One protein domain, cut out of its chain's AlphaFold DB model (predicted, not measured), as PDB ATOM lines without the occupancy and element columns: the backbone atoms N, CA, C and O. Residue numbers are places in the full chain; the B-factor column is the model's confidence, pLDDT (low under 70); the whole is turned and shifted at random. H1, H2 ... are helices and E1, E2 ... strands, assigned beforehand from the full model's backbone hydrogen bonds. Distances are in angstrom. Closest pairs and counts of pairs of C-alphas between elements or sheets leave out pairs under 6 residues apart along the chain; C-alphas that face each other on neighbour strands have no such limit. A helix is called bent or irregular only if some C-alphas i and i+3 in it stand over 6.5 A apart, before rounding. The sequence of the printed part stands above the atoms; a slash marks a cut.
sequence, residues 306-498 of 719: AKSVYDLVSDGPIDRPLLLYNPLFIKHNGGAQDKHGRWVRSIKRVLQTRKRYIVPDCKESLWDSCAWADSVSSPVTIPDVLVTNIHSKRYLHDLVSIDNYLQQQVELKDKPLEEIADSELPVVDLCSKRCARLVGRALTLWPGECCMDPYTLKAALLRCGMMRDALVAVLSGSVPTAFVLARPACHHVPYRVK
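AT A GLANCE: This is residues 306 to 498 of the 719 residues of the protein "Histone deacetylase, putative" of Perkinsus marinus (strain ATCC 50983 / TXsc) (UniProt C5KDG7). A small wall of three short parallel strands has the long helix H8 running over one face, and the first residues of H8 meet the middle of a second long helix, H6, which lies across that end with the short helices H7 and H5 packed on it. From the sheet the chain goes out through H2, returns along the long helix H3, which keeps clear of both the sheet and H8, and comes back through H4, making a wide loop between E1 and E2. The printed part has 193 residues with eight named helices and three named strands, in the order H1 E1 H2 H3 H4 E2 H5 H6 H7 H8 E3; the sheet order is E2 E1 E3, all parallel. The class is mostly helix, with under half of the residues in named elements. The whole is compact, with a radius of gyration of the C-alphas of 18.5 A, yet elongated in outline, spanning 58 by 35 by 32 A.

IN THESE COORDINATES: The strands are E1, residues 322 to 324, beginning at C-alpha 322 (-9.431, 29.879, 30.238), E2, residues 371 to 373, and E3, residues 482 to 484. H8, residues 456 to 475, is 28.6 A long, from C-alpha 456 at (11.038, 37.865, 19.896) to C-alpha 475 at (-14.632, 25.307, 19.132). H6, residues 393 to 411, measures 27.0 A, and H3, residues 339 to 353, measures 22.5 A. H3 is irregular: C-alphas 340 and 343 are 8.6 A apart. H7, residues 433 to 439, is 10.2 A long. The short helices are H1, residues 310 to 313, H2, residues 327 to 330, H4, residues 366 to 369, and H5, residues 382 to 386.

HOW THE PARTS SIT: E1 is the inner strand, between the edge strands E2 and E3. E1 and E3 are parallel at 14 degrees, with N 483 and O 322 at 2.8 A. E2 and E1 are parallel at 27 degrees, with N 323 and O 371 at 2.8 A. H8 is on the sheet at a height of 7.6 A, two layers with a helix on one face; it lies over E1 and E3 and runs along the strands, at 7 degrees to E3 on the local plane. The closest C-alphas of H8 and E3 are those of Ala 470 and Ala 482, 5.7 A apart. H1 only grazes the sheet, with residues 310 to 312. E1, H2 H3 H4, E2 form a strand-helix-strand unit, two parallel neighbour strands with helices between them. H3 touches H2 with its residues 340 to 345 alone, closest at the C-alphas of Ile 330 and Gly 341, 4.8 A. H3 touches H4 with its residues 348 to 352 alone, closest at the C-alphas of Leu 351 and Leu 366, 5.0 A. H3 and H8 are apart. Residues 456 to 457 of H8 touch residues 399 to 403 of H6 at a steep tilt of 54 degrees, opposite ways; the closest C-alphas, of Asp 403 and Leu 457, are 6.6 A apart. H6 touches H7 with its residues 398 to 402 alone, closest at the C-alphas of Asp 398 and Val 439, 5.7 A. H5 and H6 only just touch, with 3 pairs of C-alphas within 8 A, the closest being Leu 386 and Lys 393 at 6.5 A. Each O i to N i+4 pair is within hydrogen-bond range in H5, H6, H7 and H8, and 9 of 11 are in H3, while H1, H2 and H4 are too short for such a pair.

THE WHOLE: The C-alphas farthest apart, of Asp 361 and Gly 440, are 59.6 A apart. The printed part has no cut. The long links are H3 to H4, H6 to H7 and H7 to H8; residues 428 to 429 pair antiparallel with residues 451 to 452. The mean pLDDT of the printed part is 81.4, and 32 residues are under 70, among them residues 354 to 363, 440 to 448 and 493 to 498.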
ATOM      1  N   ALA A 306       4.655  23.321  33.962       67.62
ATOM      2  CA  ALA A 306       3.896  23.988  32.917       67.62
ATOM      3  C   ALA A 306       2.724  23.118  32.433       67.62
ATOM      4  O   ALA A 306       2.863  21.904  32.275       67.62
ATOM      5  N   LYS A 307       1.576  23.751  32.188       82.38
ATOM      6  CA  LYS A 307       0.338  23.110  31.739       82.38
ATOM      7  C   LYS A 307      -0.100  23.659  30.394       82.38
ATOM      8  O   LYS A 307      -0.257  24.874  30.233       82.38
ATOM      9  N   SER A 308      -0.299  22.762  29.438       86.25
ATOM     10  CA  SER A 308      -0.923  23.086  28.162       86.25
ATOM     11  C   SER A 308      -2.443  23.143  28.314       86.25
ATOM     12  O   SER A 308      -2.996  22.851  29.375       86.25
ATOM     13  N   VAL A 309      -3.149  23.515  27.245       83.19
ATOM     14  CA  VAL A 309      -4.617  23.440  27.240       83.19
ATOM     15  C   VAL A 309      -5.084  21.981  27.250       83.19
ATOM     16  O   VAL A 309      -6.066  21.669  27.921       83.19
ATOM     17  N   TYR A 310      -4.353  21.083  26.582       86.38
ATOM     18  CA  TYR A 310      -4.633  19.646  26.566       86.38
ATOM     19  C   TYR A 310      -4.612  19.033  27.980       86.38
ATOM     20  O   TYR A 310      -5.572  18.370  28.364       86.38
ATOM     21  N   ASP A 311      -3.606  19.366  28.801       86.56
ATOM     22  CA  ASP A 311      -3.450  18.879  30.193       86.56
ATOM     23  C   ASP A 311      -4.491  19.434  31.189       86.56
ATOM     24  O   ASP A 311      -4.433  19.158  32.393       86.56
ATOM     25  N   LEU A 312      -5.388  20.306  30.721       84.81
ATOM     26  CA  LEU A 312      -6.484  20.882  31.503       84.81
ATOM     27  C   LEU A 312      -7.850  20.344  31.069       84.81
ATOM     28  O   LEU A 312      -8.775  20.377  31.878       84.81
ATOM     29  N   VAL A 313      -7.981  19.884  29.819       86.50
ATOM     30  CA  VAL A 313      -9.233  19.344  29.256       86.50
ATOM     31  C   VAL A 313      -9.234  17.815  29.135       86.50
ATOM     32  O   VAL A 313     -10.276  17.234  28.838       86.50
ATOM     33  N   SER A 314      -8.099  17.153  29.399       84.75
ATOM     34  CA  SER A 314      -7.977  15.686  29.495       84.75
ATOM     35  C   SER A 314      -8.975  15.071  30.477       84.75
ATOM     36  O   SER A 314      -9.497  13.982  30.242       84.75
ATOM     37  N   ASP A 315      -9.252  15.798  31.558       80.50
ATOM     38  CA  ASP A 315     -10.070  15.348  32.684       80.50
ATOM     39  C   ASP A 315     -11.558  15.719  32.500       80.50
ATOM     40  O   ASP A 315     -12.402  15.350  33.319       80.50
ATOM     41  N   GLY A 316     -11.893  16.443  31.422       84.81
ATOM     42  CA  GLY A 316     -13.245  16.892  31.080       84.81
ATOM     43  C   GLY A 316     -13.323  18.366  30.646       84.81
ATOM     44  O   GLY A 316     -12.322  19.084  30.655       84.81
ATOM     45  N   PRO A 317     -14.518  18.848  30.253       87.44
ATOM     46  CA  PRO A 317     -14.744  20.259  29.948       87.44
ATOM     47  C   PRO A 317     -14.632  21.141  31.203       87.44
ATOM     48  O   PRO A 317     -14.888  20.706  32.327       87.44
ATOM     49  N   ILE A 318     -14.271  22.408  31.005       89.69
ATOM     50  CA  ILE A 318     -13.978  23.369  32.071       89.69
ATOM     51  C   ILE A 318     -15.052  24.463  32.093       89.69
ATOM     52  O   ILE A 318     -15.033  25.368  31.264       89.69
ATOM     53  N   ASP A 319     -15.924  24.467  33.104       88.75
ATOM     54  CA  ASP A 319     -17.049  25.418  33.256       88.75
ATOM     55  C   ASP A 319     -16.654  26.898  33.515       88.75
ATOM     56  O   ASP A 319     -17.493  27.728  33.877       88.75
ATOM     57  N   ARG A 320     -15.375  27.266  33.372       87.62
ATOM     58  CA  ARG A 320     -14.839  28.603  33.688       87.62
ATOM     59  C   ARG A 320     -13.915  29.133  32.586       87.62
ATOM     60  O   ARG A 320     -13.317  28.333  31.871       87.62
ATOM     61  N   PRO A 321     -13.745  30.466  32.458       90.75
ATOM     62  CA  PRO A 321     -12.871  31.047  31.444       90.75
ATOM     63  C   PRO A 321     -11.430  30.538  31.541       90.75
ATOM     64  O   PRO A 321     -10.869  30.435  32.637       90.75
ATOM     65  N   LEU A 322     -10.829  30.267  30.383       92.56
ATOM     66  CA  LEU A 322      -9.431  29.879  30.238       92.56
ATOM     67  C   LEU A 322      -8.558  31.119  29.986       92.56
ATOM     68  O   LEU A 322      -8.845  31.919  29.098       92.56
ATOM     69  N   LEU A 323      -7.473  31.271  30.741       92.06
ATOM     70  CA  LEU A 323      -6.503  32.360  30.627       92.06
ATOM     71  C   LEU A 323      -5.138  31.800  30.214       92.06
ATOM     72  O   LEU A 323      -4.526  31.042  30.962       92.06
ATOM     73  N   LEU A 324      -4.644  32.190  29.041       92.75
ATOM     74  CA  LEU A 324      -3.359  31.729  28.521       92.75
ATOM     75  C   LEU A 324      -2.294  32.818  28.695       92.75
ATOM     76  O   LEU A 324      -2.464  33.934  28.199       92.75
ATOM     77  N   TYR A 325      -1.207  32.507  29.403       91.12
ATOM     78  CA  TYR A 325      -0.101  33.434  29.678       91.12
ATOM     79  C   TYR A 325       1.205  32.672  29.932       91.12
ATOM     80  O   TYR A 325       1.253  31.831  30.820       91.12
ATOM     81  N   ASN A 326       2.288  33.037  29.238       91.12
ATOM     82  CA  ASN A 326       3.632  32.510  29.490       91.12
ATOM     83  C   ASN A 326       4.622  33.633  29.892       91.12
ATOM     84  O   ASN A 326       4.597  34.704  29.273       91.12
ATOM     85  N   PRO A 327       5.545  33.415  30.852       88.12
ATOM     86  CA  PRO A 327       6.572  34.396  31.235       88.12
ATOM     87  C   PRO A 327       7.495  34.893  30.105       88.12
ATOM     88  O   PRO A 327       7.973  36.027  30.166       88.12
ATOM     89  N   LEU A 328       7.711  34.125  29.030       87.31
ATOM     90  CA  LEU A 328       8.460  34.558  27.839       87.31
ATOM     91  C   LEU A 328       7.874  35.840  27.226       87.31
ATOM     92  O   LEU A 328       8.623  36.710  26.772       87.31
ATOM     93  N   PHE A 329       6.551  36.023  27.303       88.94
ATOM     94  CA  PHE A 329       5.875  37.242  26.854       88.94
ATOM     95  C   PHE A 329       6.327  38.501  27.608       88.94
ATOM     96  O   PHE A 329       6.084  39.600  27.116       88.94
ATOM     97  N   ILE A 330       6.989  38.391  28.766       88.00
ATOM     98  CA  ILE A 330       7.592  39.532  29.473       88.00
ATOM     99  C   ILE A 330       9.131  39.544  29.454       88.00
ATOM    100  O   ILE A 330       9.694  40.482  30.021       88.00
ATOM    101  N   LYS A 331       9.787  38.563  28.810       85.25
ATOM    102  CA  LYS A 331      11.238  38.567  28.518       85.25
ATOM    103  C   LYS A 331      11.579  39.361  27.253       85.25
ATOM    104  O   LYS A 331      12.531  40.131  27.257       85.25
ATOM    105  N   HIS A 332      10.772  39.222  26.196       84.06
ATOM    106  CA  HIS A 332      10.849  40.071  25.001       84.06
ATOM    107  C   HIS A 332      10.853  41.555  25.411       84.06
ATOM    108  O   HIS A 332       9.947  42.008  26.119       84.06
ATOM    109  N   ASN A 333      11.851  42.335  24.999       76.62
ATOM    110  CA  ASN A 333      11.947  43.738  25.391       76.62
ATOM    111  C   ASN A 333      10.929  44.561  24.590       76.62
ATOM    112  O   ASN A 333      10.031  45.161  25.183       76.62
ATOM    113  N   GLY A 334      10.968  44.453  23.261       69.94
ATOM    114  CA  GLY A 334       9.967  45.025  22.355       69.94
ATOM    115  C   GLY A 334      10.085  46.529  22.072       69.94
ATOM    116  O   GLY A 334      10.922  47.253  22.620       69.94
ATOM    117  N   GLY A 335       9.243  46.992  21.144       65.25
ATOM    118  CA  GLY A 335       9.262  48.351  20.604       65.25
ATOM    119  C   GLY A 335       8.515  49.411  21.426       65.25
ATOM    120  O   GLY A 335       7.733  49.123  22.335       65.25
ATOM    121  N   ALA A 336       8.776  50.667  21.060       64.81
ATOM    122  CA  ALA A 336       8.041  51.883  21.405       64.81
ATOM    123  C   ALA A 336       7.505  51.959  22.847       64.81
ATOM    124  O   ALA A 336       8.264  52.244  23.779       64.81
ATOM    125  N   GLN A 337       6.191  51.792  23.028       64.62
ATOM    126  CA  GLN A 337       5.510  52.065  24.296       64.62
ATOM    127  C   GLN A 337       5.575  50.877  25.269       64.62
ATOM    128  O   GLN A 337       5.800  51.080  26.466       64.62
ATOM    129  N   ASP A 338       5.469  49.636  24.785       71.50
ATOM    130  CA  ASP A 338       5.419  48.429  25.625       71.50
ATOM    131  C   ASP A 338       6.790  47.761  25.836       71.50
ATOM    132  O   ASP A 338       6.928  46.536  25.799       71.50
ATOM    133  N   LYS A 339       7.822  48.571  26.097       75.31
ATOM    134  CA  LYS A 339       9.133  48.064  26.535       75.31
ATOM    135  C   LYS A 339       9.015  47.240  27.816       75.31
ATOM    136  O   LYS A 339       8.274  47.632  28.724       75.31
ATOM    137  N   HIS A 340       9.772  46.147  27.895       75.31
ATOM    138  CA  HIS A 340       9.795  45.179  29.001       75.31
ATOM    139  C   HIS A 340       8.401  44.633  29.389       75.31
ATOM    140  O   HIS A 340       8.145  44.338  30.557       75.31
ATOM    141  N   GLY A 341       7.450  44.564  28.447       78.50
ATOM    142  CA  GLY A 341       6.100  44.033  28.683       78.50
ATOM    143  C   GLY A 341       5.315  44.736  29.793       78.50
ATOM    144  O   GLY A 341       4.537  44.094  30.505       78.50
ATOM    145  N   ARG A 342       5.528  46.045  29.983       83.06
ATOM    146  CA  ARG A 342       4.859  46.860  31.015       83.06
ATOM    147  C   ARG A 342       3.331  46.769  30.945       83.06
ATOM    148  O   ARG A 342       2.694  46.770  31.998       83.06
ATOM    149  N   TRP A 343       2.749  46.639  29.754       84.25
ATOM    150  CA  TRP A 343       1.314  46.435  29.541       84.25
ATOM    151  C   TRP A 343       0.846  45.085  30.103       84.25
ATOM    152  O   TRP A 343      -0.034  45.055  30.966       84.25
ATOM    153  N   VAL A 344       1.501  43.979  29.728       86.25
ATOM    154  CA  VAL A 344       1.181  42.629  30.239       86.25
ATOM    155  C   VAL A 344       1.389  42.536  31.753       86.25
ATOM    156  O   VAL A 344       0.512  42.045  32.462       86.25
ATOM    157  N   ARG A 345       2.496  43.081  32.280       86.44
ATOM    158  CA  ARG A 345       2.768  43.145  33.731       86.44
ATOM    159  C   ARG A 345       1.699  43.962  34.477       86.44
ATOM    160  O   ARG A 345       1.339  43.614  35.602       86.44
ATOM    161  N   SER A 346       1.159  45.015  33.858       86.88
ATOM    162  CA  SER A 346       0.030  45.785  34.400       86.88
ATOM    163  C   SER A 346      -1.260  44.955  34.428       86.88
ATOM    164  O   SER A 346      -1.951  44.945  35.445       86.88
ATOM    165  N   ILE A 347      -1.554  44.190  33.370       87.56
ATOM    166  CA  ILE A 347      -2.744  43.328  33.308       87.56
ATOM    167  C   ILE A 347      -2.652  42.143  34.286       87.56
ATOM    168  O   ILE A 347      -3.604  41.964  35.046       87.56
ATOM    169  N   LYS A 348      -1.521  41.408  34.371       85.75
ATOM    170  CA  LYS A 348      -1.294  40.340  35.386       85.75
ATOM    171  C   LYS A 348      -1.608  40.890  36.788       85.75
ATOM    172  O   LYS A 348      -2.468  40.358  37.487       85.75
ATOM    173  N   ARG A 349      -1.050  42.061  37.131       86.19
ATOM    174  CA  ARG A 349      -1.322  42.763  38.400       86.19
ATOM    175  C   ARG A 349      -2.793  43.156  38.581       86.19
ATOM    176  O   ARG A 349      -3.326  42.996  39.677       86.19
ATOM    177  N   VAL A 350      -3.464  43.696  37.562       85.62
ATOM    178  CA  VAL A 350      -4.883  44.098  37.648       85.62
ATOM    179  C   VAL A 350      -5.790  42.888  37.891       85.62
ATOM    180  O   VAL A 350      -6.648  42.958  38.773       85.62
ATOM    181  N   LEU A 351      -5.571  41.781  37.177       83.44
ATOM    182  CA  LEU A 351      -6.330  40.537  37.337       83.44
ATOM    183  C   LEU A 351      -6.146  39.931  38.737       83.44
ATOM    184  O   LEU A 351      -7.129  39.525  39.351       83.44
ATOM    185  N   GLN A 352      -4.918  39.944  39.266       82.75
ATOM    186  CA  GLN A 352      -4.578  39.444  40.606       82.75
ATOM    187  C   GLN A 352      -5.099  40.335  41.755       82.75
ATOM    188  O   GLN A 352      -5.397  39.844  42.844       82.75
ATOM    189  N   THR A 353      -5.215  41.655  41.552       77.00
ATOM    190  CA  THR A 353      -5.520  42.608  42.646       77.00
ATOM    191  C   THR A 353      -6.967  43.102  42.699       77.00
ATOM    192  O   THR A 353      -7.446  43.453  43.781       77.00
ATOM    193  N   ARG A 354      -7.716  43.125  41.584       69.19
ATOM    194  CA  ARG A 354      -9.094  43.660  41.548       69.19
ATOM    195  C   ARG A 354     -10.158  42.682  42.072       69.19
ATOM    196  O   ARG A 354     -11.102  42.344  41.370       69.19
ATOM    197  N   LYS A 355     -10.084  42.330  43.358       63.06
ATOM    198  CA  LYS A 355     -11.113  41.517  44.049       63.06
ATOM    199  C   LYS A 355     -12.446  42.250  44.298       63.06
ATOM    200  O   LYS A 355     -13.456  41.627  44.584       63.06
ATOM    201  N   ARG A 356     -12.456  43.591  44.242       49.75
ATOM    202  CA  ARG A 356     -13.459  44.428  44.941       49.75
ATOM    203  C   ARG A 356     -14.542  45.097  44.081       49.75
ATOM    204  O   ARG A 356     -15.386  45.785  44.642       49.75
ATOM    205  N   TYR A 357     -14.494  44.960  42.752       50.72
ATOM    206  CA  TYR A 357     -15.259  45.819  41.826       50.72
ATOM    207  C   TYR A 357     -16.329  45.116  40.977       50.72
ATOM    208  O   TYR A 357     -17.066  45.805  40.279       50.72
ATOM    209  N   ILE A 358     -16.411  43.782  41.004       53.22
ATOM    210  CA  ILE A 358     -17.289  43.011  40.099       53.22
ATOM    211  C   ILE A 358     -18.361  42.251  40.888       53.22
ATOM    212  O   ILE A 358     -19.536  42.325  40.548       53.22
ATOM    213  N   VAL A 359     -17.982  41.591  41.987       56.06
ATOM    214  CA  VAL A 359     -18.916  40.913  42.898       56.06
ATOM    215  C   VAL A 359     -18.541  41.257  44.345       56.06
ATOM    216  O   VAL A 359     -17.475  40.834  44.803       56.06
ATOM    217  N   PRO A 360     -19.371  42.017  45.086       49.34
ATOM    218  CA  PRO A 360     -19.267  42.085  46.541       49.34
ATOM    219  C   PRO A 360     -19.335  40.669  47.127       49.34
ATOM    220  O   PRO A 360     -20.110  39.849  46.646       49.34
ATOM    221  N   ASP A 361     -18.523  40.395  48.147       61.44
ATOM    222  CA  ASP A 361     -18.324  39.084  48.793       61.44
ATOM    223  C   ASP A 361     -17.435  38.062  48.047       61.44
ATOM    224  O   ASP A 361     -17.107  37.022  48.625       61.44
ATOM    225  N   CYS A 362     -16.934  38.353  46.836       62.50
ATOM    226  CA  CYS A 362     -15.912  37.498  46.215       62.50
ATOM    227  C   CYS A 362     -14.555  37.607  46.943       62.50
ATOM    228  O   CYS A 362     -14.051  38.702  47.204       62.50
ATOM    229  N   LYS A 363     -13.954  36.455  47.275       66.25
ATOM    230  CA  LYS A 363     -12.649  36.349  47.967       66.25
ATOM    231  C   LYS A 363     -11.481  36.063  47.020       66.25
ATOM    232  O   LYS A 363     -10.322  36.300  47.372       66.25
ATOM    233  N   GLU A 364     -11.782  35.551  45.838       70.69
ATOM    234  CA  GLU A 364     -10.833  35.248  44.771       70.69
ATOM    235  C   GLU A 364     -10.518  36.504  43.948       70.69
ATOM    236  O   GLU A 364     -11.216  37.517  44.014       70.69
ATOM    237  N   SER A 365      -9.401  36.483  43.229       77.25
ATOM    238  CA  SER A 365      -9.113  37.450  42.169       77.25
ATOM    239  C   SER A 365      -9.592  36.915  40.821       77.25
ATOM    240  O   SER A 365      -9.807  35.715  40.671       77.25
ATOM    241  N   LEU A 366      -9.691  37.781  39.807       79.62
ATOM    242  CA  LEU A 366      -9.984  37.334  38.437       79.62
ATOM    243  C   LEU A 366      -8.939  36.332  37.925       79.62
ATOM    244  O   LEU A 366      -9.267  35.465  37.123       79.62
ATOM    245  N   TRP A 367      -7.697  36.443  38.407       82.44
ATOM    246  CA  TRP A 367      -6.622  35.496  38.119       82.44
ATOM    247  C   TRP A 367      -6.862  34.115  38.754       82.44
ATOM    248  O   TRP A 367      -6.566  33.101  38.133       82.44
ATOM    249  N   ASP A 368      -7.426  34.067  39.966       82.44
ATOM    250  CA  ASP A 368      -7.706  32.812  40.682       82.44
ATOM    251  C   ASP A 368      -8.942  32.091  40.110       82.44
ATOM    252  O   ASP A 368      -8.972  30.861  40.034       82.44
ATOM    253  N   SER A 369      -9.952  32.858  39.679       82.56
ATOM    254  CA  SER A 369     -11.221  32.325  39.166       82.56
ATOM    255  C   SER A 369     -11.132  31.732  37.750       82.56
ATOM    256  O   SER A 369     -12.029  30.988  37.358       82.56
ATOM    257  N   CYS A 370     -10.072  32.008  36.984       86.75
ATOM    258  CA  CYS A 370      -9.850  31.402  35.664       86.75
ATOM    259  C   CYS A 370      -9.172  30.023  35.768       86.75
ATOM    260  O   CYS A 370      -8.387  29.761  36.682       86.75
ATOM    261  N   ALA A 371      -9.423  29.145  34.795       88.88
ATOM    262  CA  ALA A 371      -8.446  28.108  34.461       88.88
ATOM    263  C   ALA A 371      -7.252  28.776  33.765       88.88
ATOM    264  O   ALA A 371      -7.427  29.811  33.124       88.88
ATOM    265  N   TRP A 372      -6.044  28.230  33.893       87.94
ATOM    266  CA  TRP A 372      -4.844  28.870  33.351       87.94
ATOM    267  C   TRP A 372      -3.908  27.854  32.703       87.94
ATOM    268  O   TRP A 372      -3.639  26.810  33.292       87.94
ATOM    269  N   ALA A 373      -3.430  28.193  31.505       89.44
ATOM    270  CA  ALA A 373      -2.418  27.452  30.757       89.44
ATOM    271  C   ALA A 373      -1.229  28.376  30.474       89.44
ATOM    272  O   ALA A 373      -1.407  29.551  30.131       89.44
ATOM    273  N   ASP A 374      -0.017  27.850  30.600       88.50
ATOM    274  CA  ASP A 374       1.226  28.590  30.385       88.50
ATOM    275  C   ASP A 374       2.114  27.986  29.291       88.50
ATOM    276  O   ASP A 374       2.991  28.680  28.780       88.50
ATOM    277  N   SER A 375       1.847  26.761  28.842       87.50
ATOM    278  CA  SER A 375       2.509  26.139  27.691       87.50
ATOM    279  C   SER A 375       1.532  25.871  26.542       87.50
ATOM    280  O   SER A 375       0.346  26.203  26.603       87.50
ATOM    281  N   VAL A 376       2.063  25.331  25.446       87.38
ATOM    282  CA  VAL A 376       1.312  24.945  24.247       87.38
ATOM    283  C   VAL A 376       1.342  23.431  24.097       87.38
ATOM    284  O   VAL A 376       2.367  22.803  24.344       87.38
ATOM    285  N   SER A 377       0.216  22.862  23.680       85.25
ATOM    286  CA  SER A 377      -0.030  21.414  23.585       85.25
ATOM    287  C   SER A 377       0.848  20.749  22.516       85.25
ATOM    288  O   SER A 377       1.144  19.561  22.576       85.25
ATOM    289  N   SER A 378       1.310  21.543  21.552       83.88
ATOM    290  CA  SER A 378       2.453  21.249  20.689       83.88
ATOM    291  C   SER A 378       3.144  22.560  20.286       83.88
ATOM    292  O   SER A 378       2.494  23.614  20.310       83.88
ATOM    293  N   PRO A 379       4.434  22.546  19.904       84.69
ATOM    294  CA  PRO A 379       5.095  23.715  19.329       84.69
ATOM    295  C   PRO A 379       4.368  24.282  18.095       84.69
ATOM    296  O   PRO A 379       3.475  23.657  17.520       84.69
ATOM    297  N   VAL A 380       4.772  25.485  17.689       86.88
ATOM    298  CA  VAL A 380       4.455  26.068  16.378       86.88
ATOM    299  C   VAL A 380       5.765  26.514  15.749       86.88
ATOM    300  O   VAL A 380       6.577  27.176  16.396       86.88
ATOM    301  N   THR A 381       5.966  26.128  14.499       86.94
ATOM    302  CA  THR A 381       7.174  26.354  13.709       86.94
ATOM    303  C   THR A 381       6.922  27.370  12.592       86.94
ATOM    304  O   THR A 381       5.795  27.806  12.354       86.94
ATOM    305  N   ILE A 382       7.979  27.765  11.881       88.00
ATOM    306  CA  ILE A 382       7.860  28.636  10.705       88.00
ATOM    307  C   ILE A 382       7.080  27.963   9.556       88.00
ATOM    308  O   ILE A 382       6.199  28.629   9.012       88.00
ATOM    309  N   PRO A 383       7.299  26.672   9.220       84.50
ATOM    310  CA  PRO A 383       6.420  25.923   8.319       84.50
ATOM    311  C   PRO A 383       4.933  25.966   8.699       84.50
ATOM    312  O   PRO A 383       4.108  26.265   7.837       84.50
ATOM    313  N   ASP A 384       4.579  25.764   9.975       84.00
ATOM    314  CA  ASP A 384       3.174  25.810  10.425       84.00
ATOM    315  C   ASP A 384       2.528  27.182  10.167       84.00
ATOM    316  O   ASP A 384       1.360  27.275   9.789       84.00
ATOM    317  N   VAL A 385       3.295  28.264  10.351       84.88
ATOM    318  CA  VAL A 385       2.845  29.632  10.055       84.88
ATOM    319  C   VAL A 385       2.764  29.875   8.544       84.88
ATOM    320  O   VAL A 385       1.814  30.513   8.090       84.88
ATOM    321  N   LEU A 386       3.707  29.354   7.753       81.06
ATOM    322  CA  LEU A 386       3.728  29.503   6.294       81.06
ATOM    323  C   LEU A 386       2.502  28.858   5.631       81.06
ATOM    324  O   LEU A 386       1.884  29.483   4.772       81.06
ATOM    325  N   VAL A 387       2.086  27.669   6.084       79.62
ATOM    326  CA  VAL A 387       0.899  26.952   5.568       79.62
ATOM    327  C   VAL A 387      -0.401  27.764   5.713       79.62
ATOM    328  O   VAL A 387      -1.347  27.555   4.956       79.62
ATOM    329  N   THR A 388      -0.455  28.752   6.616       78.19
ATOM    330  CA  THR A 388      -1.619  29.654   6.738       78.19
ATOM    331  C   THR A 388      -1.776  30.642   5.575       78.19
ATOM    332  O   THR A 388      -2.840  31.238   5.437       78.19
ATOM    333  N   ASN A 389      -0.728  30.863   4.769       71.88
ATOM    334  CA  ASN A 389      -0.646  31.881   3.710       71.88
ATOM    335  C   ASN A 389      -0.905  33.344   4.155       71.88
ATOM    336  O   ASN A 389      -1.009  34.239   3.319       71.88
ATOM    337  N   ILE A 390      -0.941  33.635   5.464       78.62
ATOM    338  CA  ILE A 390      -1.100  35.003   6.009       78.62
ATOM    339  C   ILE A 390       0.197  35.830   5.848       78.62
ATOM    340  O   ILE A 390       0.179  37.067   5.816       78.62
ATOM    341  N   HIS A 391       1.341  35.151   5.752       78.19
ATOM    342  CA  HIS A 391       2.683  35.730   5.704       78.19
ATOM    343  C   HIS A 391       3.505  35.073   4.588       78.19
ATOM    344  O   HIS A 391       3.517  33.850   4.475       78.19
ATOM    345  N   SER A 392       4.211  35.866   3.776       75.62
ATOM    346  CA  SER A 392       5.016  35.330   2.672       75.62
ATOM    347  C   SER A 392       6.262  34.576   3.157       75.62
ATOM    348  O   SER A 392       6.877  34.953   4.161       75.62
ATOM    349  N   LYS A 393       6.681  33.549   2.395       78.88
ATOM    350  CA  LYS A 393       7.915  32.761   2.617       78.88
ATOM    351  C   LYS A 393       9.118  33.673   2.887       78.88
ATOM    352  O   LYS A 393       9.820  33.484   3.877       78.88
ATOM    353  N   ARG A 394       9.282  34.721   2.068       79.94
ATOM    354  CA  ARG A 394      10.326  35.748   2.209       79.94
ATOM    355  C   ARG A 394      10.261  36.484   3.549       79.94
ATOM    356  O   ARG A 394      11.267  36.574   4.232       79.94
ATOM    357  N   TYR A 395       9.088  36.972   3.970       82.25
ATOM    358  CA  TYR A 395       8.963  37.672   5.257       82.25
ATOM    359  C   TYR A 395       9.295  36.767   6.452       82.25
ATOM    360  O   TYR A 395       9.986  37.197   7.372       82.25
ATOM    361  N   LEU A 396       8.848  35.508   6.431       85.12
ATOM    362  CA  LEU A 396       9.160  34.551   7.495       85.12
ATOM    363  C   LEU A 396      10.654  34.180   7.521       85.12
ATOM    364  O   LEU A 396      11.238  34.105   8.600       85.12
ATOM    365  N   HIS A 397      11.285  34.024   6.354       85.62
ATOM    366  CA  HIS A 397      12.730  33.824   6.227       85.62
ATOM    367  C   HIS A 397      13.537  35.018   6.769       85.62
ATOM    368  O   HIS A 397      14.500  34.828   7.515       85.62
ATOM    369  N   ASP A 398      13.118  36.250   6.463       86.12
ATOM    370  CA  ASP A 398      13.765  37.465   6.969       86.12
ATOM    371  C   ASP A 398      13.731  37.524   8.511       86.12
ATOM    372  O   ASP A 398      14.726  37.875   9.147       86.12
ATOM    373  N   LEU A 399      12.612  37.130   9.136       90.50
ATOM    374  CA  LEU A 399      12.508  37.045  10.599       90.50
ATOM    375  C   LEU A 399      13.453  35.984  11.190       90.50
ATOM    376  O   LEU A 399      14.083  36.248  12.211       90.50
ATOM    377  N   VAL A 400      13.584  34.813  10.554       90.00
ATOM    378  CA  VAL A 400      14.526  33.759  10.983       90.00
ATOM    379  C   VAL A 400      15.974  34.232  10.863       90.00
ATOM    380  O   VAL A 400      16.753  34.057  11.793       90.00
ATOM    381  N   SER A 401      16.327  34.896   9.761       86.06
ATOM    382  CA  SER A 401      17.675  35.440   9.538       86.06
ATOM    383  C   SER A 401      18.059  36.473  10.606       86.06
ATOM    384  O   SER A 401      19.186  36.478  11.104       86.06
ATOM    385  N   ILE A 402      17.106  37.323  11.010       88.50
ATOM    386  CA  ILE A 402      17.305  38.309  12.080       88.50
ATOM    387  C   ILE A 402      17.396  37.637  13.459       88.50
ATOM    388  O   ILE A 402      18.233  38.054  14.260       88.50
ATOM    389  N   ASP A 403      16.592  36.607  13.748       94.00
ATOM    390  CA  ASP A 403      16.663  35.890  15.029       94.00
ATOM    391  C   ASP A 403      17.975  35.098  15.160       94.00
ATOM    392  O   ASP A 403      18.679  35.275  16.150       94.00
ATOM    393  N   ASN A 404      18.391  34.357  14.125       89.44
ATOM    394  CA  ASN A 404      19.680  33.650  14.077       89.44
ATOM    395  C   ASN A 404      20.860  34.594  14.364       89.44
ATOM    396  O   ASN A 404      21.715  34.298  15.200       89.44
ATOM    397  N   TYR A 405      20.875  35.771  13.729       90.44
ATOM    398  CA  TYR A 405      21.867  36.808  14.016       90.44
ATOM    399  C   TYR A 405      21.800  37.291  15.476       90.44
ATOM    400  O   TYR A 405      22.831  37.498  16.112       90.44
ATOM    401  N   LEU A 406      20.601  37.466  16.040       91.50
ATOM    402  CA  LEU A 406      20.425  37.869  17.437       91.50
ATOM    403  C   LEU A 406      20.916  36.799  18.428       91.50
ATOM    404  O   LEU A 406      21.512  37.185  19.435       91.50
ATOM    405  N   GLN A 407      20.747  35.503  18.135       89.75
ATOM    406  CA  GLN A 407      21.310  34.413  18.948       89.75
ATOM    407  C   GLN A 407      22.848  34.382  18.863       89.75
ATOM    408  O   GLN A 407      23.516  34.348  19.892       89.75
ATOM    409  N   GLN A 408      23.443  34.543  17.677       89.38
ATOM    410  CA  GLN A 408      24.909  34.642  17.530       89.38
ATOM    411  C   GLN A 408      25.498  35.834  18.311       89.38
ATOM    412  O   GLN A 408      26.570  35.754  18.907       89.38
ATOM    413  N   GLN A 409      24.782  36.964  18.364       87.62
ATOM    414  CA  GLN A 409      25.164  38.134  19.172       87.62
ATOM    415  C   GLN A 409      24.949  37.940  20.693       87.62
ATOM    416  O   GLN A 409      25.340  38.811  21.479       87.62
ATOM    417  N   VAL A 410      24.324  36.833  21.108       88.25
ATOM    418  CA  VAL A 410      24.214  36.358  22.497       88.25
ATOM    419  C   VAL A 410      25.334  35.372  22.819       88.25
ATOM    420  O   VAL A 410      25.997  35.544  23.836       88.25
ATOM    421  N   GLU A 411      25.597  34.408  21.936       86.12
ATOM    422  CA  GLU A 411      26.684  33.425  22.069       86.12
ATOM    423  C   GLU A 411      28.045  34.114  22.263       86.12
ATOM    424  O   GLU A 411      28.773  33.794  23.197       86.12
ATOM    425  N   LEU A 412      28.324  35.168  21.484       84.12
ATOM    426  CA  LEU A 412      29.526  36.017  21.582       84.12
ATOM    427  C   LEU A 412      29.686  36.809  22.905       84.12
ATOM    428  O   LEU A 412      30.557  37.677  22.994       84.12
ATOM    429  N   LYS A 413      28.838  36.586  23.915       80.00
ATOM    430  CA  LYS A 413      28.929  37.217  25.247       80.00
ATOM    431  C   LYS A 413      29.392  36.262  26.349       80.00
ATOM    432  O   LYS A 413      29.474  36.712  27.492       80.00
ATOM    433  N   ASP A 414      29.650  34.989  26.031       81.94
ATOM    434  CA  ASP A 414      30.086  33.937  26.967       81.94
ATOM    435  C   ASP A 414      29.208  33.829  28.235       81.94
ATOM    436  O   ASP A 414      29.687  33.587  29.345       81.94
ATOM    437  N   LYS A 415      27.893  34.046  28.079       81.69
ATOM    438  CA  LYS A 415      26.894  34.022  29.159       81.69
ATOM    439  C   LYS A 415      25.586  33.377  28.696       81.69
ATOM    440  O   LYS A 415      25.184  33.610  27.554       81.69
ATOM    441  N   PRO A 416      24.858  32.667  29.578       83.38
ATOM    442  CA  PRO A 416      23.476  32.276  29.321       83.38
ATOM    443  C   PRO A 416      22.595  33.486  28.980       83.38
ATOM    444  O   PRO A 416      22.736  34.559  29.574       83.38
ATOM    445  N   LEU A 417      21.636  33.305  28.069       81.38
ATOM    446  CA  LEU A 417      20.693  34.350  27.645       81.38
ATOM    447  C   LEU A 417      19.866  34.916  28.823       81.38
ATOM    448  O   LEU A 417      19.509  36.094  28.846       81.38
ATOM    449  N   GLU A 418      19.611  34.082  29.827       80.81
ATOM    450  CA  GLU A 418      18.989  34.410  31.111       80.81
ATOM    451  C   GLU A 418      19.818  35.360  32.001       80.81
ATOM    452  O   GLU A 418      19.235  36.055  32.833       80.81
ATOM    453  N   GLU A 419      21.146  35.399  31.847       83.94
ATOM    454  CA  GLU A 419      22.066  36.195  32.681       83.94
ATOM    455  C   GLU A 419      22.468  37.536  32.041       83.94
ATOM    456  O   GLU A 419      23.062  38.398  32.696       83.94
ATOM    457  N   ILE A 420      22.144  37.742  30.762       81.75
ATOM    458  CA  ILE A 420      22.387  39.004  30.059       81.75
ATOM    459  C   ILE A 420      21.286  40.002  30.435       81.75
ATOM    460  O   ILE A 420      20.102  39.766  30.201       81.75
ATOM    461  N   ALA A 421      21.675  41.151  30.992       79.62
ATOM    462  CA  ALA A 421      20.730  42.189  31.397       79.62
ATOM    463  C   ALA A 421      19.922  42.745  30.204       79.62
ATOM    464  O   ALA A 421      20.477  42.949  29.125       79.62
ATOM    465  N   ASP A 422      18.648  43.109  30.416       75.44
ATOM    466  CA  ASP A 422      17.743  43.679  29.392       75.44
ATOM    467  C   ASP A 422      18.346  44.846  28.575       75.44
ATOM    468  O   ASP A 422      17.936  45.090  27.439       75.44
ATOM    469  N   SER A 423      19.277  45.604  29.168       75.69
ATOM    470  CA  SER A 423      19.992  46.732  28.552       75.69
ATOM    471  C   SER A 423      21.199  46.333  27.696       75.69
ATOM    472  O   SER A 423      21.701  47.159  26.939       75.69
ATOM    473  N   GLU A 424      21.683  45.099  27.838       80.81
ATOM    474  CA  GLU A 424      22.822  44.523  27.116       80.81
ATOM    475  C   GLU A 424      22.402  43.534  26.018       80.81
ATOM    476  O   GLU A 424      23.250  43.134  25.213       80.81
ATOM    477  N   LEU A 425      21.127  43.125  25.975       84.19
ATOM    478  CA  LEU A 425      20.593  42.265  24.918       84.19
ATOM    479  C   LEU A 425      20.761  42.930  23.538       84.19
ATOM    480  O   LEU A 425      20.504  44.131  23.395       84.19
ATOM    481  N   PRO A 426      21.170  42.181  22.497       88.56
ATOM    482  CA  PRO A 426      21.222  42.717  21.146       88.56
ATOM    483  C   PRO A 426      19.800  42.999  20.638       88.56
ATOM    484  O   PRO A 426      18.869  42.245  20.907       88.56
ATOM    485  N   VAL A 427      19.629  44.096  19.895       88.81
ATOM    486  CA  VAL A 427      18.336  44.493  19.311       88.81
ATOM    487  C   VAL A 427      18.513  44.909  17.848       88.81
ATOM    488  O   VAL A 427      19.475  45.603  17.489       88.81
ATOM    489  N   VAL A 428      17.559  44.514  17.005       86.31
ATOM    490  CA  VAL A 428      17.391  44.967  15.619       86.31
ATOM    491  C   VAL A 428      16.032  45.660  15.494       86.31
ATOM    492  O   VAL A 428      14.984  45.025  15.552       86.31
ATOM    493  N   ASP A 429      16.041  46.980  15.306       85.31
ATOM    494  CA  ASP A 429      14.866  47.724  14.831       85.31
ATOM    495  C   ASP A 429      14.632  47.358  13.357       85.31
ATOM    496  O   ASP A 429      15.537  47.503  12.526       85.31
ATOM    497  N   LEU A 430      13.433  46.876  13.030       84.25
ATOM    498  CA  LEU A 430      13.079  46.382  11.698       84.25
ATOM    499  C   LEU A 430      12.996  47.484  10.627       84.25
ATOM    500  O   LEU A 430      12.987  47.170   9.436       84.25
ATOM    501  N   CYS A 431      12.968  48.758  11.030       77.31
ATOM    502  CA  CYS A 431      13.072  49.923  10.149       77.31
ATOM    503  C   CYS A 431      14.535  50.326   9.861       77.31
ATOM    504  O   CYS A 431      14.796  51.207   9.041       77.31
ATOM    505  N   SER A 432      15.504  49.761  10.590       76.69
ATOM    506  CA  SER A 432      16.873  50.283  10.629       76.69
ATOM    507  C   SER A 432      17.755  49.837   9.460       76.69
ATOM    508  O   SER A 432      17.585  48.767   8.877       76.69
ATOM    509  N   LYS A 433      18.834  50.597   9.222       68.38
ATOM    510  CA  LYS A 433      19.944  50.179   8.345       68.38
ATOM    511  C   LYS A 433      20.642  48.883   8.806       68.38
ATOM    512  O   LYS A 433      21.378  48.302   8.020       68.38
ATOM    513  N   ARG A 434      20.450  48.427  10.057       75.88
ATOM    514  CA  ARG A 434      20.951  47.119  10.529       75.88
ATOM    515  C   ARG A 434      20.079  45.990   9.979       75.88
ATOM    516  O   ARG A 434      20.630  45.048   9.438       75.88
ATOM    517  N   CYS A 435      18.753  46.143  10.035       73.94
ATOM    518  CA  CYS A 435      17.798  45.237   9.391       73.94
ATOM    519  C   CYS A 435      18.067  45.136   7.878       73.94
ATOM    520  O   CYS A 435      18.336  44.052   7.372       73.94
ATOM    521  N   ALA A 436      18.162  46.278   7.184       67.94
ATOM    522  CA  ALA A 436      18.407  46.302   5.740       67.94
ATOM    523  C   ALA A 436      19.732  45.646   5.296       67.94
ATOM    524  O   ALA A 436      19.795  45.129   4.189       67.94
ATOM    525  N   ARG A 437      20.768  45.612   6.149       72.31
ATOM    526  CA  ARG A 437      22.016  44.870   5.875       72.31
ATOM    527  C   ARG A 437      21.956  43.376   6.205       72.31
ATOM    528  O   ARG A 437      22.837  42.652   5.768       72.31
ATOM    529  N   LEU A 438      20.986  42.930   7.003       71.56
ATOM    530  CA  LEU A 438      20.820  41.518   7.368       71.56
ATOM    531  C   LEU A 438      19.912  40.768   6.384       71.56
ATOM    532  O   LEU A 438      20.106  39.579   6.181       71.56
ATOM    533  N   VAL A 439      18.917  41.452   5.801       72.81
ATOM    534  CA  VAL A 439      17.878  40.833   4.948       72.81
ATOM    535  C   VAL A 439      17.586  41.627   3.664       72.81
ATOM    536  O   VAL A 439      16.495  41.557   3.106       72.81
ATOM    537  N   GLY A 440      18.523  42.473   3.222       64.25
ATOM    538  CA  GLY A 440      18.413  43.299   2.006       64.25
ATOM    539  C   GLY A 440      17.365  44.426   2.039       64.25
ATOM    540  O   GLY A 440      17.355  45.287   1.162       64.25
ATOM    541  N   ARG A 441      16.468  44.464   3.036       64.62
ATOM    542  CA  ARG A 441      15.351  45.422   3.113       64.62
ATOM    543  C   ARG A 441      14.976  45.813   4.543       64.62
ATOM    544  O   ARG A 441      15.247  45.090   5.495       64.62
ATOM    545  N   ALA A 442      14.298  46.948   4.697       68.62
ATOM    546  CA  ALA A 442      13.576  47.258   5.932       68.62
ATOM    547  C   ALA A 442      12.216  46.534   5.931       68.62
ATOM    548  O   ALA A 442      11.481  46.603   4.944       68.62
ATOM    549  N   LEU A 443      11.859  45.867   7.033       68.94
ATOM    550  CA  LEU A 443      10.592  45.122   7.157       68.94
ATOM    551  C   LEU A 443       9.430  45.989   7.675       68.94
ATOM    552  O   LEU A 443       8.277  45.562   7.656       68.94
ATOM    553  N   THR A 444       9.711  47.214   8.126       69.62
ATOM    554  CA  THR A 444       8.699  48.214   8.497       69.62
ATOM    555  C   THR A 444       9.145  49.623   8.099       69.62
ATOM    556  O   THR A 444      10.324  49.863   7.851       69.62
ATOM    557  N   LEU A 445       8.192  50.558   8.059       64.69
ATOM    558  CA  LEU A 445       8.411  51.991   7.811       64.69
ATOM    559  C   LEU A 445       8.325  52.835   9.100       64.69
ATOM    560  O   LEU A 445       8.276  54.063   9.036       64.69
ATOM    561  N   TRP A 446       8.251  52.182  10.264       64.75
ATOM    562  CA  TRP A 446       8.000  52.807  11.564       64.75
ATOM    563  C   TRP A 446       9.185  52.569  12.520       64.75
ATOM    564  O   TRP A 446       9.246  51.510  13.152       64.75
ATOM    565  N   PRO A 447      10.133  53.524  12.639       68.69
ATOM    566  CA  PRO A 447      11.293  53.394  13.518       68.69
ATOM    567  C   PRO A 447      10.900  53.156  14.975       68.69
ATOM    568  O   PRO A 447      10.032  53.839  15.516       68.69
ATOM    569  N   GLY A 448      11.558  52.197  15.620       68.62
ATOM    570  CA  GLY A 448      11.379  51.864  17.030       68.62
ATOM    571  C   GLY A 448      10.053  51.191  17.416       68.62
ATOM    572  O   GLY A 448       9.959  50.735  18.553       68.62
ATOM    573  N   GLU A 449       9.053  51.101  16.533       73.12
ATOM    574  CA  GLU A 449       7.776  50.410  16.803       73.12
ATOM    575  C   GLU A 449       7.921  48.882  16.711       73.12
ATOM    576  O   GLU A 449       7.396  48.154  17.553       73.12
ATOM    577  N   CYS A 450       8.681  48.382  15.730       81.00
ATOM    578  CA  CYS A 450       8.920  46.950  15.537       81.00
ATOM    579  C   CYS A 450      10.400  46.621  15.779       81.00
ATOM    580  O   CYS A 450      11.238  46.844  14.907       81.00
ATOM    581  N   CYS A 451      10.715  46.070  16.952       85.31
ATOM    582  CA  CYS A 451      12.070  45.656  17.324       85.31
ATOM    583  C   CYS A 451      12.120  44.152  17.597       85.31
ATOM    584  O   CYS A 451      11.255  43.636  18.305       85.31
ATOM    585  N   MET A 452      13.157  43.486  17.087       90.75
ATOM    586  CA  MET A 452      13.514  42.115  17.445       90.75
ATOM    587  C   MET A 452      14.690  42.088  18.425       90.75
ATOM    588  O   MET A 452      15.651  42.846  18.298       90.75
ATOM    589  N   ASP A 453      14.581  41.185  19.387       91.38
ATOM    590  CA  ASP A 453      15.544  40.768  20.408       91.38
ATOM    591  C   ASP A 453      15.527  39.218  20.480       91.38
ATOM    592  O   ASP A 453      14.597  38.622  19.927       91.38
ATOM    593  N   PRO A 454      16.486  38.545  21.147       91.38
ATOM    594  CA  PRO A 454      16.619  37.076  21.139       91.38
ATOM    595  C   PRO A 454      15.419  36.274  21.674       91.38
ATOM    596  O   PRO A 454      15.402  35.048  21.586       91.38
ATOM    597  N   TYR A 455      14.412  36.936  22.255       91.69
ATOM    598  CA  TYR A 455      13.175  36.304  22.711       91.69
ATOM    599  C   TYR A 455      12.005  36.514  21.733       91.69
ATOM    600  O   TYR A 455      10.938  35.927  21.926       91.69
ATOM    601  N   THR A 456      12.159  37.352  20.701       91.94
ATOM    602  CA  THR A 456      11.038  37.865  19.896       91.94
ATOM    603  C   THR A 456      10.390  36.796  19.027       91.94
ATOM    604  O   THR A 456       9.168  36.642  19.092       91.94
ATOM    605  N   LEU A 457      11.166  36.039  18.241       93.00
ATOM    606  CA  LEU A 457      10.591  35.028  17.349       93.00
ATOM    607  C   LEU A 457       9.958  33.886  18.153       93.00
ATOM    608  O   LEU A 457       8.821  33.494  17.894       93.00
ATOM    609  N   LYS A 458      10.642  33.440  19.213       92.62
ATOM    610  CA  LYS A 458      10.143  32.431  20.159       92.62
ATOM    611  C   LYS A 458       8.835  32.872  20.835       92.62
ATOM    612  O   LYS A 458       7.906  32.074  20.939       92.62
ATOM    613  N   ALA A 459       8.719  34.141  21.242       92.31
ATOM    614  CA  ALA A 459       7.486  34.698  21.804       92.31
ATOM    615  C   ALA A 459       6.351  34.803  20.767       92.31
ATOM    616  O   ALA A 459       5.194  34.543  21.099       92.31
ATOM    617  N   ALA A 460       6.663  35.149  19.514       93.06
ATOM    618  CA  ALA A 460       5.684  35.211  18.430       93.06
ATOM    619  C   ALA A 460       5.123  33.819  18.077       93.06
ATOM    620  O   ALA A 460       3.904  33.651  18.028       93.06
ATOM    621  N   LEU A 461       5.988  32.810  17.925       93.12
ATOM    622  CA  LEU A 461       5.588  31.423  17.657       93.12
ATOM    623  C   LEU A 461       4.778  30.825  18.819       93.12
ATOM    624  O   LEU A 461       3.703  30.265  18.603       93.12
ATOM    625  N   LEU A 462       5.220  31.031  20.067       93.50
ATOM    626  CA  LEU A 462       4.478  30.606  21.261       93.50
ATOM    627  C   LEU A 462       3.077  31.234  21.323       93.50
ATOM    628  O   LEU A 462       2.101  30.566  21.662       93.50
ATOM    629  N   ARG A 463       2.958  32.515  20.952       93.06
ATOM    630  CA  ARG A 463       1.673  33.214  20.859       93.06
ATOM    631  C   ARG A 463       0.757  32.604  19.791       93.06
ATOM    632  O   ARG A 463      -0.450  32.543  20.019       93.06
ATOM    633  N   CYS A 464       1.294  32.154  18.657       92.25
ATOM    634  CA  CYS A 464       0.516  31.439  17.642       92.25
ATOM    635  C   CYS A 464       0.003  30.090  18.171       92.25
ATOM    636  O   CYS A 464      -1.183  29.805  18.020       92.25
ATOM    637  N   GLY A 465       0.842  29.317  18.871       91.12
ATOM    638  CA  GLY A 465       0.424  28.066  19.517       91.12
ATOM    639  C   GLY A 465      -0.659  28.273  20.578       91.12
ATOM    640  O   GLY A 465      -1.683  27.598  20.548       91.12
ATOM    641  N   MET A 466      -0.512  29.275  21.452       93.19
ATOM    642  CA  MET A 466      -1.551  29.599  22.439       93.19
ATOM    643  C   MET A 466      -2.862  30.055  21.784       93.19
ATOM    644  O   MET A 466      -3.934  29.731  22.284       93.19
ATOM    645  N   MET A 467      -2.808  30.777  20.660       93.50
ATOM    646  CA  MET A 467      -4.017  31.162  19.924       93.50
ATOM    647  C   MET A 467      -4.710  29.955  19.278       93.50
ATOM    648  O   MET A 467      -5.932  29.848  19.363       93.50
ATOM    649  N   ARG A 468      -3.945  29.030  18.680       92.06
ATOM    650  CA  ARG A 468      -4.450  27.758  18.138       92.06
ATOM    651  C   ARG A 468      -5.150  26.945  19.227       92.06
ATOM    652  O   ARG A 468      -6.301  26.564  19.052       92.06
ATOM    653  N   ASP A 469      -4.483  26.722  20.355       91.88
ATOM    654  CA  ASP A 469      -4.994  25.870  21.433       91.88
ATOM    655  C   ASP A 469      -6.241  26.475  22.102       91.88
ATOM    656  O   ASP A 469      -7.214  25.768  22.366       91.88
ATOM    657  N   ALA A 470      -6.251  27.797  22.308       93.50
ATOM    658  CA  ALA A 470      -7.419  28.529  22.791       93.50
ATOM    659  C   ALA A 470      -8.613  28.435  21.824       93.50
ATOM    660  O   ALA A 470      -9.747  28.263  22.268       93.50
ATOM    661  N   LEU A 471      -8.364  28.532  20.513       93.94
ATOM    662  CA  LEU A 471      -9.397  28.408  19.486       93.94
ATOM    663  C   LEU A 471      -9.966  26.984  19.436       93.94
ATOM    664  O   LEU A 471     -11.184  26.824  19.445       93.94
ATOM    665  N   VAL A 472      -9.106  25.960  19.445       90.88
ATOM    666  CA  VAL A 472      -9.518  24.546  19.459       90.88
ATOM    667  C   VAL A 472     -10.402  24.251  20.670       90.88
ATOM    668  O   VAL A 472     -11.492  23.718  20.490       90.88
ATOM    669  N   ALA A 473      -9.990  24.654  21.877       90.50
ATOM    670  CA  ALA A 473     -10.734  24.366  23.104       90.50
ATOM    671  C   ALA A 473     -12.085  25.101  23.215       90.50
ATOM    672  O   ALA A 473     -12.987  24.616  23.898       90.50
ATOM    673  N   VAL A 474     -12.243  26.255  22.557       94.44
ATOM    674  CA  VAL A 474     -13.542  26.947  22.454       94.44
ATOM    675  C   VAL A 474     -14.425  26.288  21.389       94.44
ATOM    676  O   VAL A 474     -15.604  26.049  21.641       94.44
ATOM    677  N   LEU A 475     -13.874  25.943  20.220       93.75
ATOM    678  CA  LEU A 475     -14.632  25.307  19.132       93.75
ATOM    679  C   LEU A 475     -15.074  23.870  19.459       93.75
ATOM    680  O   LEU A 475     -16.118  23.439  18.976       93.75
ATOM    681  N   SER A 476     -14.328  23.142  20.292       92.06
ATOM    682  CA  SER A 476     -14.724  21.825  20.811       92.06
ATOM    683  C   SER A 476     -15.776  21.888  21.925       92.06
ATOM    684  O   SER A 476     -16.264  20.845  22.357       92.06
ATOM    685  N   GLY A 477     -16.091  23.082  22.443       92.31
ATOM    686  CA  GLY A 477     -16.892  23.252  23.656       92.31
ATOM    687  C   GLY A 477     -16.184  22.812  24.947       92.31
ATOM    688  O   GLY A 477     -16.828  22.732  25.991       92.31
ATOM    689  N   SER A 478     -14.875  22.532  24.906       92.75
ATOM    690  CA  SER A 478     -14.098  22.136  26.091       92.75
ATOM    691  C   SER A 478     -13.915  23.283  27.091       92.75
ATOM    692  O   SER A 478     -13.755  23.016  28.280       92.75
ATOM    693  N   VAL A 479     -13.960  24.544  26.644       92.81
ATOM    694  CA  VAL A 479     -14.033  25.740  27.503       92.81
ATOM    695  C   VAL A 479     -15.053  26.742  26.933       92.81
ATOM    696  O   VAL A 479     -15.120  26.903  25.715       92.81
ATOM    697  N   PRO A 480     -15.826  27.472  27.761       91.56
ATOM    698  CA  PRO A 480     -16.855  28.397  27.271       91.56
ATOM    699  C   PRO A 480     -16.275  29.672  26.640       91.56
ATOM    700  O   PRO A 480     -16.887  30.251  25.748       91.56
ATOM    701  N   THR A 481     -15.103  30.113  27.111       94.81
ATOM    702  CA  THR A 481     -14.384  31.308  26.641       94.81
ATOM    703  C   THR A 481     -12.899  31.155  26.955       94.81
ATOM    704  O   THR A 481     -12.548  30.734  28.059       94.81
ATOM    705  N   ALA A 482     -12.024  31.582  26.042       93.88
ATOM    706  CA  ALA A 482     -10.582  31.675  26.269       93.88
ATOM    707  C   ALA A 482     -10.054  33.108  26.052       93.88
ATOM    708  O   ALA A 482     -10.564  33.851  25.214       93.88
ATOM    709  N   PHE A 483      -9.016  33.496  26.796       93.38
ATOM    710  CA  PHE A 483      -8.337  34.789  26.685       93.38
ATOM    711  C   PHE A 483      -6.815  34.602  26.640       93.38
ATOM    712  O   PHE A 483      -6.212  34.108  27.593       93.38
ATOM    713  N   VAL A 484      -6.179  35.030  25.547       93.31
ATOM    714  CA  VAL A 484      -4.729  34.890  25.323       93.31
ATOM    715  C   VAL A 484      -4.012  36.200  25.678       93.31
ATOM    716  O   VAL A 484      -3.988  37.149  24.891       93.31
ATOM    717  N   LEU A 485      -3.402  36.259  26.865       91.38
ATOM    718  CA  LEU A 485      -2.641  37.411  27.363       91.38
ATOM    719  C   LEU A 485      -1.192  37.370  26.843       91.38
ATOM    720  O   LEU A 485      -0.246  37.114  27.587       91.38
ATOM    721  N   ALA A 486      -1.023  37.622  25.543       88.25
ATOM    722  CA  ALA A 486       0.252  37.473  24.839       88.25
ATOM    723  C   ALA A 486       0.755  38.749  24.144       88.25
ATOM    724  O   ALA A 486      -0.025  39.580  23.676       88.25
ATOM    725  N   ARG A 487       2.083  38.843  23.999       87.00
ATOM    726  CA  ARG A 487       2.804  39.817  23.159       87.00
ATOM    727  C   ARG A 487       4.025  39.135  22.504       87.00
ATOM    728  O   ARG A 487       4.505  38.165  23.092       87.00
ATOM    729  N   PRO A 488       4.546  39.597  21.349       87.69
ATOM    730  CA  PRO A 488       4.207  40.829  20.621       87.69
ATOM    731  C   PRO A 488       2.769  40.879  20.074       87.69
ATOM    732  O   PRO A 488       2.109  39.855  19.903       87.69
ATOM    733  N   ALA A 489       2.254  42.087  19.832       83.19
ATOM    734  CA  ALA A 489       0.924  42.296  19.257       83.19
ATOM    735  C   ALA A 489       0.948  42.098  17.728       83.19
ATOM    736  O   ALA A 489       1.842  42.612  17.061       83.19
ATOM    737  N   CYS A 490      -0.034  41.383  17.162       83.00
ATOM    738  CA  CYS A 490       0.014  40.966  15.751       83.00
ATOM    739  C   CYS A 490      -0.853  41.774  14.770       83.00
ATOM    740  O   CYS A 490      -0.638  41.672  13.572       83.00
ATOM    741  N   HIS A 491      -1.823  42.578  15.224       77.50
ATOM    742  CA  HIS A 491      -2.799  43.235  14.327       77.50
ATOM    743  C   HIS A 491      -2.223  44.411  13.501       77.50
ATOM    744  O   HIS A 491      -2.949  45.090  12.777       77.50
ATOM    745  N   HIS A 492      -0.918  44.665  13.623       73.75
ATOM    746  CA  HIS A 492      -0.139  45.578  12.783       73.75
ATOM    747  C   HIS A 492       0.983  44.864  12.005       73.75
ATOM    748  O   HIS A 492       1.718  45.521  11.271       73.75
ATOM    749  N   VAL A 493       1.123  43.536  12.140       68.81
ATOM    750  CA  VAL A 493       2.021  42.750  11.281       68.81
ATOM    751  C   VAL A 493       1.468  42.838   9.855       68.81
ATOM    752  O   VAL A 493       0.270  42.609   9.663       68.81
ATOM    753  N   PRO A 494       2.278  43.231   8.858       56.78
ATOM    754  CA  PRO A 494       1.764  43.570   7.540       56.78
ATOM    755  C   PRO A 494       1.205  42.333   6.829       56.78
ATOM    756  O   PRO A 494       1.953  41.438   6.442       56.78
ATOM    757  N   TYR A 495      -0.111  42.320   6.603       43.22
ATOM    758  CA  TYR A 495      -0.757  41.369   5.699       43.22
ATOM    759  C   TYR A 495      -0.219  41.604   4.282       43.22
ATOM    760  O   TYR A 495      -0.495  42.636   3.666       43.22
ATOM    761  N   ARG A 496       0.625  40.685   3.803       36.97
ATOM    762  CA  ARG A 496       1.303  40.772   2.505       36.97
ATOM    763  C   ARG A 496       1.453  39.394   1.873       36.97
ATOM    764  O   ARG A 496       2.524  38.794   1.904       36.97
ATOM    765  N   VAL A 497       0.390  38.978   1.198       31.09
ATOM    766  CA  VAL A 497       0.547  38.395  -0.134       31.09
ATOM    767  C   VAL A 497       0.245  39.520  -1.124       31.09
ATOM    768  O   VAL A 497      -0.906  39.898  -1.321       31.09
ATOM    769  N   LYS A 498       1.303  40.115  -1.679       30.33
ATOM    770  CA  LYS A 498       1.257  40.832  -2.960       30.33
ATOM    771  C   LYS A 498       1.728  39.830  -4.011       30.33
ATOM    772  O   LYS A 498       2.717  39.146  -3.760       30.33
TER     773      LYS A 498